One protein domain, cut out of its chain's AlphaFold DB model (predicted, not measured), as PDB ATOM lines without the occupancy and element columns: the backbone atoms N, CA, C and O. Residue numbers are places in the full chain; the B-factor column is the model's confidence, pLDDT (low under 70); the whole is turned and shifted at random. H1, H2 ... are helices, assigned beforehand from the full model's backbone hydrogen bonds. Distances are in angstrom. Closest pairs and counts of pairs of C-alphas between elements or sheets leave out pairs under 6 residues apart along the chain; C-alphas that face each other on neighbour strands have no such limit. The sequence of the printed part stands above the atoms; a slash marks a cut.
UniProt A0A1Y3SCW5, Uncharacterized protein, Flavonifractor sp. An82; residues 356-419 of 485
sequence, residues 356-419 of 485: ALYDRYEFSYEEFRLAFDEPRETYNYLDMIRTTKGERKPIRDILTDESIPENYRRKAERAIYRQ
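What this domain is: This is residues 356 to 419 of the 485 residues of an uncharacterized protein of Flavonifractor sp. An82 (UniProt A0A1Y3SCW5). Four short helices form a ring: H4, the longest, makes one side, H1 and H3 pack on it at crossing angles, and H2 makes the side far from H4, at a corner with H1. The link from H2 back to H3 closes the ring, and the stretch before H1 runs across its middle, where residues 361 to 362 pair parallel with residues 393 to 394, a pairing too short to be a named strand. The printed part has 64 residues, with helices H1, H2, H3 and H4 in that order, and no named strand; the class is all helix. It is compact and rounded, with a radius of gyration of the C-alphas of 11.1 A and spans of 26 by 22 by 19 A.

Where its parts are: H4, residues 406 to 417, is 16.1 A long from first to last C-alpha and ends at C-alpha 417, at (-7.721, 46.555, 24.668). H1, residues 365 to 372, begins at C-alpha 365, at (-21.509, 42.993, 18.702), and is 10.5 A long. H3, residues 395 to 400, is 10.5 A long, and H2, residues 376 to 385, is 14.5 A long.

How they stand to each other: H4 touches H1 with residues 411 to 416 alone, at a steep tilt of 41 degrees, opposite ways; their closest C-alphas, of Ala 371 and Ala 412, are 4.7 A apart. H4 touches H3 at a steep tilt of 47 degrees, opposite ways, with the closest C-alphas, of Leu 399 and Arg 409, 5.4 A apart. H1 touches H2 about perpendicular, at 78 degrees, with the closest C-alphas, of Tyr 365 and Tyr 379, 6.5 A apart. The helix packing is mostly crossed, with 0 of these 3 pairs at a shallow tilt. H2 is apart from H3 and H4, and H1 is apart from H3. Every O i to N i+4 pair is within hydrogen-bond range in H1 and H2, against 7 of 8 in H4 and 0 of 2 in H3, where 3 of 3 O i to N i+3 pairs are.

The domain as a whole: The two C-alphas farthest apart, of Thr 387 and Gln 419, are 29.0 A apart. The printed part has no cut. No link is long. The mean pLDDT of the printed part is 88.3; residue 419 is under 70.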
ATOM      1  N   ALA A 356     -23.964  32.353  30.157       89.06
ATOM      2  CA  ALA A 356     -23.521  32.754  31.493       89.06
ATOM      3  C   ALA A 356     -22.623  34.001  31.482       89.06
ATOM      4  O   ALA A 356     -22.589  34.747  32.462       89.06
ATOM      5  N   LEU A 357     -21.884  34.211  30.390       90.88
ATOM      6  CA  LEU A 357     -21.045  35.383  30.194       90.88
ATOM      7  C   LEU A 357     -21.885  36.577  29.721       90.88
ATOM      8  O   LEU A 357     -21.787  37.666  30.283       90.88
ATOM      9  N   TYR A 358     -22.740  36.351  28.726       91.69
ATOM     10  CA  TYR A 358     -23.594  37.366  28.113       91.69
ATOM     11  C   TYR A 358     -24.668  37.909  29.072       91.69
ATOM     12  O   TYR A 358     -25.082  39.062  28.940       91.69
ATOM     13  N   ASP A 359     -25.101  37.112  30.056       92.12
ATOM     14  CA  ASP A 359     -26.024  37.530  31.120       92.12
ATOM     15  C   ASP A 359     -25.360  38.425  32.178       92.12
ATOM     16  O   ASP A 359     -26.053  39.215  32.822       92.12
ATOM     17  N   ARG A 360     -24.038  38.316  32.366       92.31
ATOM     18  CA  ARG A 360     -23.280  39.071  33.378       92.31
ATOM     19  C   ARG A 360     -22.675  40.359  32.832       92.31
ATOM     20  O   ARG A 360     -22.677  41.372  33.532       92.31
ATOM     21  N   TYR A 361     -22.175  40.310  31.602       93.06
ATOM     22  CA  TYR A 361     -21.406  41.388  30.991       93.06
ATOM     23  C   TYR A 361     -22.091  41.940  29.747       93.06
ATOM     24  O   TYR A 361     -22.688  41.212  28.950       93.06
ATOM     25  N   GLU A 362     -21.996  43.251  29.575       92.06
ATOM     26  CA  GLU A 362     -22.449  43.938  28.382       92.06
ATOM     27  C   GLU A 362     -21.393  43.843  27.283       92.06
ATOM     28  O   GLU A 362     -20.286  44.356  27.426       92.06
ATOM     29  N   PHE A 363     -21.769  43.203  26.177       90.19
ATOM     30  CA  PHE A 363     -20.989  43.170  24.946       90.19
ATOM     31  C   PHE A 363     -21.707  43.962  23.856       90.19
ATOM     32  O   PHE A 363     -22.878  43.690  23.551       90.19
ATOM     33  N   SER A 364     -20.988  44.858  23.185       90.50
ATOM     34  CA  SER A 364     -21.347  45.219  21.814       90.50
ATOM     35  C   SER A 364     -21.087  44.037  20.872       90.50
ATOM     36  O   SER A 364     -20.284  43.148  21.168       90.50
ATOM     37  N   TYR A 365     -21.757  44.020  19.717       91.00
ATOM     38  CA  TYR A 365     -21.509  42.993  18.702       91.00
ATOM     39  C   TYR A 365     -20.032  42.955  18.278       91.00
ATOM     40  O   TYR A 365     -19.449  41.877  18.208       91.00
ATOM     41  N   GLU A 366     -19.403  44.115  18.066       88.69
ATOM     42  CA  GLU A 366     -17.992  44.170  17.671       88.69
ATOM     43  C   GLU A 366     -17.063  43.625  18.755       88.69
ATOM     44  O   GLU A 366     -16.158  42.858  18.442       88.69
ATOM     45  N   GLU A 367     -17.288  43.960  20.028       90.44
ATOM     46  CA  GLU A 367     -16.491  43.397  21.126       90.44
ATOM     47  C   GLU A 367     -16.659  41.881  21.223       90.44
ATOM     48  O   GLU A 367     -15.670  41.166  21.377       90.44
ATOM     49  N   PHE A 368     -17.890  41.379  21.089       92.19
ATOM     50  CA  PHE A 368     -18.164  39.943  21.127       92.19
ATOM     51  C   PHE A 368     -17.480  39.208  19.968       92.19
ATOM     52  O   PHE A 368     -16.790  38.211  20.188       92.19
ATOM     53  N   ARG A 369     -17.599  39.743  18.747       91.12
ATOM     54  CA  ARG A 369     -16.941  39.214  17.547       91.12
ATOM     55  C   ARG A 369     -15.421  39.221  17.697       91.12
ATOM     56  O   ARG A 369     -14.771  38.237  17.384       91.12
ATOM     57  N   LEU A 370     -14.836  40.298  18.215       87.38
ATOM     58  CA  LEU A 370     -13.388  40.389  18.422       87.38
ATOM     59  C   LEU A 370     -12.874  39.441  19.509       87.38
ATOM     60  O   LEU A 370     -11.750  38.953  19.404       87.38
ATOM     61  N   ALA A 371     -13.667  39.209  20.555       88.94
ATOM     62  CA  ALA A 371     -13.291  38.332  21.654       88.94
ATOM     63  C   ALA A 371     -13.405  36.851  21.268       88.94
ATOM     64  O   ALA A 371     -12.504  36.062  21.565       88.94
ATOM     65  N   PHE A 372     -14.510  36.464  20.629       88.31
ATOM     66  CA  PHE A 372     -14.877  35.058  20.449       88.31
ATOM     67  C   PHE A 372     -14.848  34.575  18.998       88.31
ATOM     68  O   PHE A 372     -14.921  33.368  18.800       88.31
ATOM     69  N   ASP A 373     -14.671  35.478  18.029       89.25
ATOM     70  CA  ASP A 373     -14.714  35.197  16.585       89.25
ATOM     71  C   ASP A 373     -16.029  34.536  16.141       89.25
ATOM     72  O   ASP A 373     -16.076  33.657  15.289       89.25
ATOM     73  N   GLU A 374     -17.123  34.957  16.778       93.00
ATOM     74  CA  GLU A 374     -18.463  34.426  16.543       93.00
ATOM     75  C   GLU A 374     -19.250  35.309  15.559       93.00
ATOM     76  O   GLU A 374     -19.107  36.541  15.575       93.00
ATOM     77  N   PRO A 375     -20.116  34.712  14.722       94.88
ATOM     78  CA  PRO A 375     -20.920  35.443  13.756       94.88
ATOM     79  C   PRO A 375     -22.067  36.218  14.429       94.88
ATOM     80  O   PRO A 375     -22.367  36.072  15.620       94.88
ATOM     81  N   ARG A 376     -22.740  37.079  13.657       95.44
ATOM     82  CA  ARG A 376     -23.795  37.972  14.170       95.44
ATOM     83  C   ARG A 376     -25.013  37.217  14.685       95.44
ATOM     84  O   ARG A 376     -25.665  37.663  15.627       95.44
ATOM     85  N   GLU A 377     -25.300  36.075  14.090       97.38
ATOM     86  CA  GLU A 377     -26.383  35.173  14.445       97.38
ATOM     87  C   GLU A 377     -26.238  34.685  15.888       97.38
ATOM     88  O   GLU A 377     -27.217  34.724  16.635       97.38
ATOM     89  N   THR A 378     -25.013  34.346  16.312       96.56
ATOM     90  CA  THR A 378     -24.702  33.969  17.698       96.56
ATOM     91  C   THR A 378     -25.049  35.101  18.662       96.56
ATOM     92  O   THR A 378     -25.752  34.897  19.650       96.56
ATOM     93  N   TYR A 379     -24.616  36.325  18.348       96.00
ATOM     94  CA  TYR A 379     -24.907  37.505  19.165       96.00
ATOM     95  C   TYR A 379     -26.413  37.785  19.266       96.00
ATOM     96  O   TYR A 379     -26.943  37.999  20.356       96.00
ATOM     97  N   ASN A 380     -27.115  37.748  18.132       96.69
ATOM     98  CA  ASN A 380     -28.551  38.003  18.072       96.69
ATOM     99  C   ASN A 380     -29.352  36.920  18.805       96.69
ATOM    100  O   ASN A 380     -30.352  37.230  19.451       96.69
ATOM    101  N   TYR A 381     -28.921  35.657  18.730       97.44
ATOM    102  CA  TYR A 381     -29.505  34.566  19.503       97.44
ATOM    103  C   TYR A 381     -29.389  34.819  21.008       97.44
ATOM    104  O   TYR A 381     -30.404  34.794  21.709       97.44
ATOM    105  N   LEU A 382     -28.181  35.122  21.489       96.00
ATOM    106  CA  LEU A 382     -27.931  35.400  22.903       96.00
ATOM    107  C   LEU A 382     -28.777  36.576  23.402       96.00
ATOM    108  O   LEU A 382     -29.391  36.477  24.462       96.00
ATOM    109  N   ASP A 383     -28.892  37.650  22.617       93.56
ATOM    110  CA  ASP A 383     -29.750  38.795  22.944       93.56
ATOM    111  C   ASP A 383     -31.236  38.409  23.081       93.56
ATOM    112  O   ASP A 383     -31.938  38.928  23.950       93.56
ATOM    113  N   MET A 384     -31.716  37.446  22.283       93.88
ATOM    114  CA  MET A 384     -33.095  36.952  22.369       93.88
ATOM    115  C   MET A 384     -33.363  36.085  23.603       93.88
ATOM    116  O   MET A 384     -34.482  36.123  24.126       93.88
ATOM    117  N   ILE A 385     -32.391  35.271  24.030       93.69
ATOM    118  CA  ILE A 385     -32.596  34.251  25.073       93.69
ATOM    119  C   ILE A 385     -32.049  34.622  26.450       93.69
ATOM    120  O   ILE A 385     -32.369  33.924  27.416       93.69
ATOM    121  N   ARG A 386     -31.254  35.693  26.556       90.44
ATOM    122  CA  ARG A 386     -30.667  36.140  27.823       90.44
ATOM    123  C   ARG A 386     -31.713  36.253  28.931       90.44
ATOM    124  O   ARG A 386     -32.851  36.688  28.708       90.44
ATOM    125  N   THR A 387     -31.322  35.866  30.137       86.25
ATOM    126  CA  THR A 387     -32.203  35.893  31.305       86.25
ATOM    127  C   THR A 387     -32.187  37.261  31.979       86.25
ATOM    128  O   THR A 387     -33.234  37.739  32.433       86.25
ATOM    129  N   THR A 388     -31.038  37.942  31.964       81.38
ATOM    130  CA  THR A 388     -30.880  39.268  32.559       81.38
ATOM    131  C   THR A 388     -31.575  40.329  31.705       81.38
ATOM    132  O   THR A 388     -31.224  40.579  30.549       81.38
ATOM    133  N   LYS A 389     -32.576  40.992  32.295       75.25
ATOM    134  CA  LYS A 389     -33.274  42.141  31.686       75.25
ATOM    135  C   LYS A 389     -32.842  43.501  32.238       75.25
ATOM    136  O   LYS A 389     -33.349  44.514  31.766       75.25
ATOM    137  N   GLY A 390     -31.965  43.506  33.240       76.38
ATOM    138  CA  GLY A 390     -31.418  44.710  33.864       76.38
ATOM    139  C   GLY A 390     -30.061  45.116  33.293       76.38
ATOM    140  O   GLY A 390     -29.611  44.577  32.280       76.38
ATOM    141  N   GLU A 391     -29.419  46.064  33.974       84.12
ATOM    142  CA  GLU A 391     -28.060  46.504  33.660       84.12
ATOM    143  C   GLU A 391     -27.065  45.356  33.847       84.12
ATOM    144  O   GLU A 391     -27.091  44.629  34.843       84.12
ATOM    145  N   ARG A 392     -26.194  45.186  32.854       92.12
ATOM    146  CA  ARG A 392     -25.081  44.238  32.888       92.12
ATOM    147  C   ARG A 392     -23.803  45.003  33.200       92.12
ATOM    148  O   ARG A 392     -23.712  46.199  32.940       92.12
ATOM    149  N   LYS A 393     -22.806  44.313  33.748       92.25
ATOM    150  CA  LYS A 393     -21.517  44.939  34.051       92.25
ATOM    151  C   LYS A 393     -20.785  45.304  32.757       92.25
ATOM    152  O   LYS A 393     -20.911  44.568  31.776       92.25
ATOM    153  N   PRO A 394     -19.973  46.369  32.735       90.62
ATOM    154  CA  PRO A 394     -19.086  46.634  31.611       90.62
ATOM    155  C   PRO A 394     -18.198  45.419  31.318       90.62
ATOM    156  O   PRO A 394     -17.694  44.787  32.244       90.62
ATOM    157  N   ILE A 395     -17.934  45.129  30.039       88.88
ATOM    158  CA  ILE A 395     -17.059  44.016  29.625       88.88
ATOM    159  C   ILE A 395     -15.708  44.005  30.357       88.88
ATOM    160  O   ILE A 395     -15.166  42.939  30.611       88.88
ATOM    161  N   ARG A 396     -15.171  45.168  30.749       87.00
ATOM    162  CA  ARG A 396     -13.874  45.297  31.445       87.00
ATOM    163  C   ARG A 396     -13.796  44.527  32.753       87.00
ATOM    164  O   ARG A 396     -12.730  44.011  33.081       87.00
ATOM    165  N   ASP A 397     -14.916  44.424  33.451       91.44
ATOM    166  CA  ASP A 397     -14.996  43.770  34.751       91.44
ATOM    167  C   ASP A 397     -14.742  42.255  34.633       91.44
ATOM    168  O   ASP A 397     -14.390  41.613  35.620       91.44
ATOM    169  N   ILE A 398     -14.829  41.684  33.419       91.12
ATOM    170  CA  ILE A 398     -14.489  40.279  33.160       91.12
ATOM    171  C   ILE A 398     -13.028  39.966  33.507       91.12
ATOM    172  O   ILE A 398     -12.711  38.832  33.855       91.12
ATOM    173  N   LEU A 399     -12.119  40.944  33.404       87.56
ATOM    174  CA  LEU A 399     -10.679  40.711  33.547       87.56
ATOM    175  C   LEU A 399     -10.298  40.318  34.977       87.56
ATOM    176  O   LEU A 399      -9.361  39.540  35.169       87.56
ATOM    177  N   THR A 400     -11.052  40.820  35.954       89.81
ATOM    178  CA  THR A 400     -10.838  40.587  37.387       89.81
ATOM    179  C   THR A 400     -11.834  39.592  37.989       89.81
ATOM    180  O   THR A 400     -11.770  39.332  39.185       89.81
ATOM    181  N   ASP A 401     -12.760  39.034  37.200       88.44
ATOM    182  CA  ASP A 401     -13.715  38.029  37.678       88.44
ATOM    183  C   ASP A 401     -13.098  36.623  37.648       88.44
ATOM    184  O   ASP A 401     -13.093  35.938  36.625       88.44
ATOM    185  N   GLU A 402     -12.597  36.179  38.800       88.31
ATOM    186  CA  GLU A 402     -11.991  34.853  38.978       88.31
ATOM    187  C   GLU A 402     -12.973  33.692  38.760       88.31
ATOM    188  O   GLU A 402     -12.542  32.572  38.490       88.31
ATOM    189  N   SER A 403     -14.291  33.941  38.800       86.19
ATOM    190  CA  SER A 403     -15.291  32.917  38.471       86.19
ATOM    191  C   SER A 403     -15.364  32.613  36.969       86.19
ATOM    192  O   SER A 403     -15.998  31.633  36.569       86.19
ATOM    193  N   ILE A 404     -14.740  33.446  36.126       84.06
ATOM    194  CA  ILE A 404     -14.664  33.246  34.681       84.06
ATOM    195  C   ILE A 404     -13.353  32.528  34.324       84.06
ATOM    196  O   ILE A 404     -12.264  33.017  34.654       84.06
ATOM    197  N   PRO A 405     -13.429  31.408  33.575       80.56
ATOM    198  CA  PRO A 405     -12.258  30.711  33.062       80.56
ATOM    199  C   PRO A 405     -11.259  31.638  32.357       80.56
ATOM    200  O   PRO A 405     -11.629  32.532  31.590       80.56
ATOM    201  N   GLU A 406      -9.968  31.413  32.602       82.06
ATOM    202  CA  GLU A 406      -8.893  32.287  32.118       82.06
ATOM    203  C   GLU A 406      -8.882  32.425  30.587       82.06
ATOM    204  O   GLU A 406      -8.635  33.511  30.060       82.06
ATOM    205  N   ASN A 407      -9.218  31.358  29.858       81.81
ATOM    206  CA  ASN A 407      -9.328  31.389  28.400       81.81
ATOM    207  C   ASN A 407     -10.355  32.429  27.910       81.81
ATOM    208  O   ASN A 407     -10.091  33.128  26.932       81.81
ATOM    209  N   TYR A 408     -11.499  32.574  28.585       85.31
ATOM    210  CA  TYR A 408     -12.505  33.580  28.251       85.31
ATOM    211  C   TYR A 408     -12.061  34.992  28.636       85.31
ATOM    212  O   TYR A 408     -12.275  35.920  27.854       85.31
ATOM    213  N   ARG A 409     -11.379  35.154  29.776       87.88
ATOM    214  CA  ARG A 409     -10.811  36.451  30.184       87.88
ATOM    215  C   ARG A 409      -9.770  36.948  29.185       87.88
ATOM    216  O   ARG A 409      -9.889  38.073  28.711       87.88
ATOM    217  N   ARG A 410      -8.831  36.091  28.764       84.75
ATOM    218  CA  ARG A 410      -7.824  36.410  27.730       84.75
ATOM    219  C   ARG A 410      -8.456  36.744  26.374       84.75
ATOM    220  O   ARG A 410      -7.997  37.641  25.671       84.75
ATOM    221  N   LYS A 411      -9.526  36.040  25.992       86.56
ATOM    222  CA  LYS A 411     -10.295  36.350  24.774       86.56
ATOM    223  C   LYS A 411     -10.935  37.739  24.848       86.56
ATOM    224  O   LYS A 411     -10.760  38.540  23.933       86.56
ATOM    225  N   ALA A 412     -11.610  38.055  25.953       87.19
ATOM    226  CA  ALA A 412     -12.224  39.365  26.155       87.19
ATOM    227  C   ALA A 412     -11.193  40.496  26.288       87.19
ATOM    228  O   ALA A 412     -11.433  41.598  25.800       87.19
ATOM    229  N   GLU A 413     -10.023  40.225  26.871       87.25
ATOM    230  CA  GLU A 413      -8.909  41.172  26.981       87.25
ATOM    231  C   GLU A 413      -8.523  41.768  25.621       87.25
ATOM    232  O   GLU A 413      -8.382  42.985  25.486       87.25
ATOM    233  N   ARG A 414      -8.444  40.925  24.584       77.69
ATOM    234  CA  ARG A 414      -8.155  41.363  23.210       77.69
ATOM    235  C   ARG A 414      -9.206  42.333  22.675       77.69
ATOM    236  O   ARG A 414      -8.852  43.289  21.989       77.69
ATOM    237  N   ALA A 415     -10.483  42.108  22.986       82.62
ATOM    238  CA  ALA A 415     -11.567  42.998  22.579       82.62
ATOM    239  C   ALA A 415     -11.538  44.324  23.353       82.62
ATOM    240  O   ALA A 415     -11.616  45.389  22.740       82.62
ATOM    241  N   ILE A 416     -11.342  44.267  24.675       82.75
ATOM    242  CA  ILE A 416     -11.274  45.439  25.560       82.75
ATOM    243  C   ILE A 416     -10.120  46.361  25.157       82.75
ATOM    244  O   ILE A 416     -10.296  47.577  25.037       82.75
ATOM    245  N   TYR A 417      -8.933  45.789  24.942       75.62
ATOM    246  CA  TYR A 417      -7.721  46.555  24.668       75.62
ATOM    247  C   TYR A 417      -7.448  46.794  23.182       75.62
ATOM    248  O   TYR A 417      -6.493  47.493  22.859       75.62
ATOM    249  N   ARG A 418      -8.309  46.342  22.256       72.81
ATOM    250  CA  ARG A 418      -8.215  46.748  20.838       72.81
ATOM    251  C   ARG A 418      -8.237  48.271  20.680       72.81
ATOM    252  O   ARG A 418      -7.572  48.822  19.804       72.81
ATOM    253  N   GLN A 419      -9.010  48.944  21.528       69.38
ATOM    254  CA  GLN A 419      -9.109  50.401  21.568       69.38
ATOM    255  C   GLN A 419      -8.008  51.044  22.416       69.38
ATOM    256  O   GLN A 419      -8.167  52.189  22.812       69.38
TER     257      GLN A 419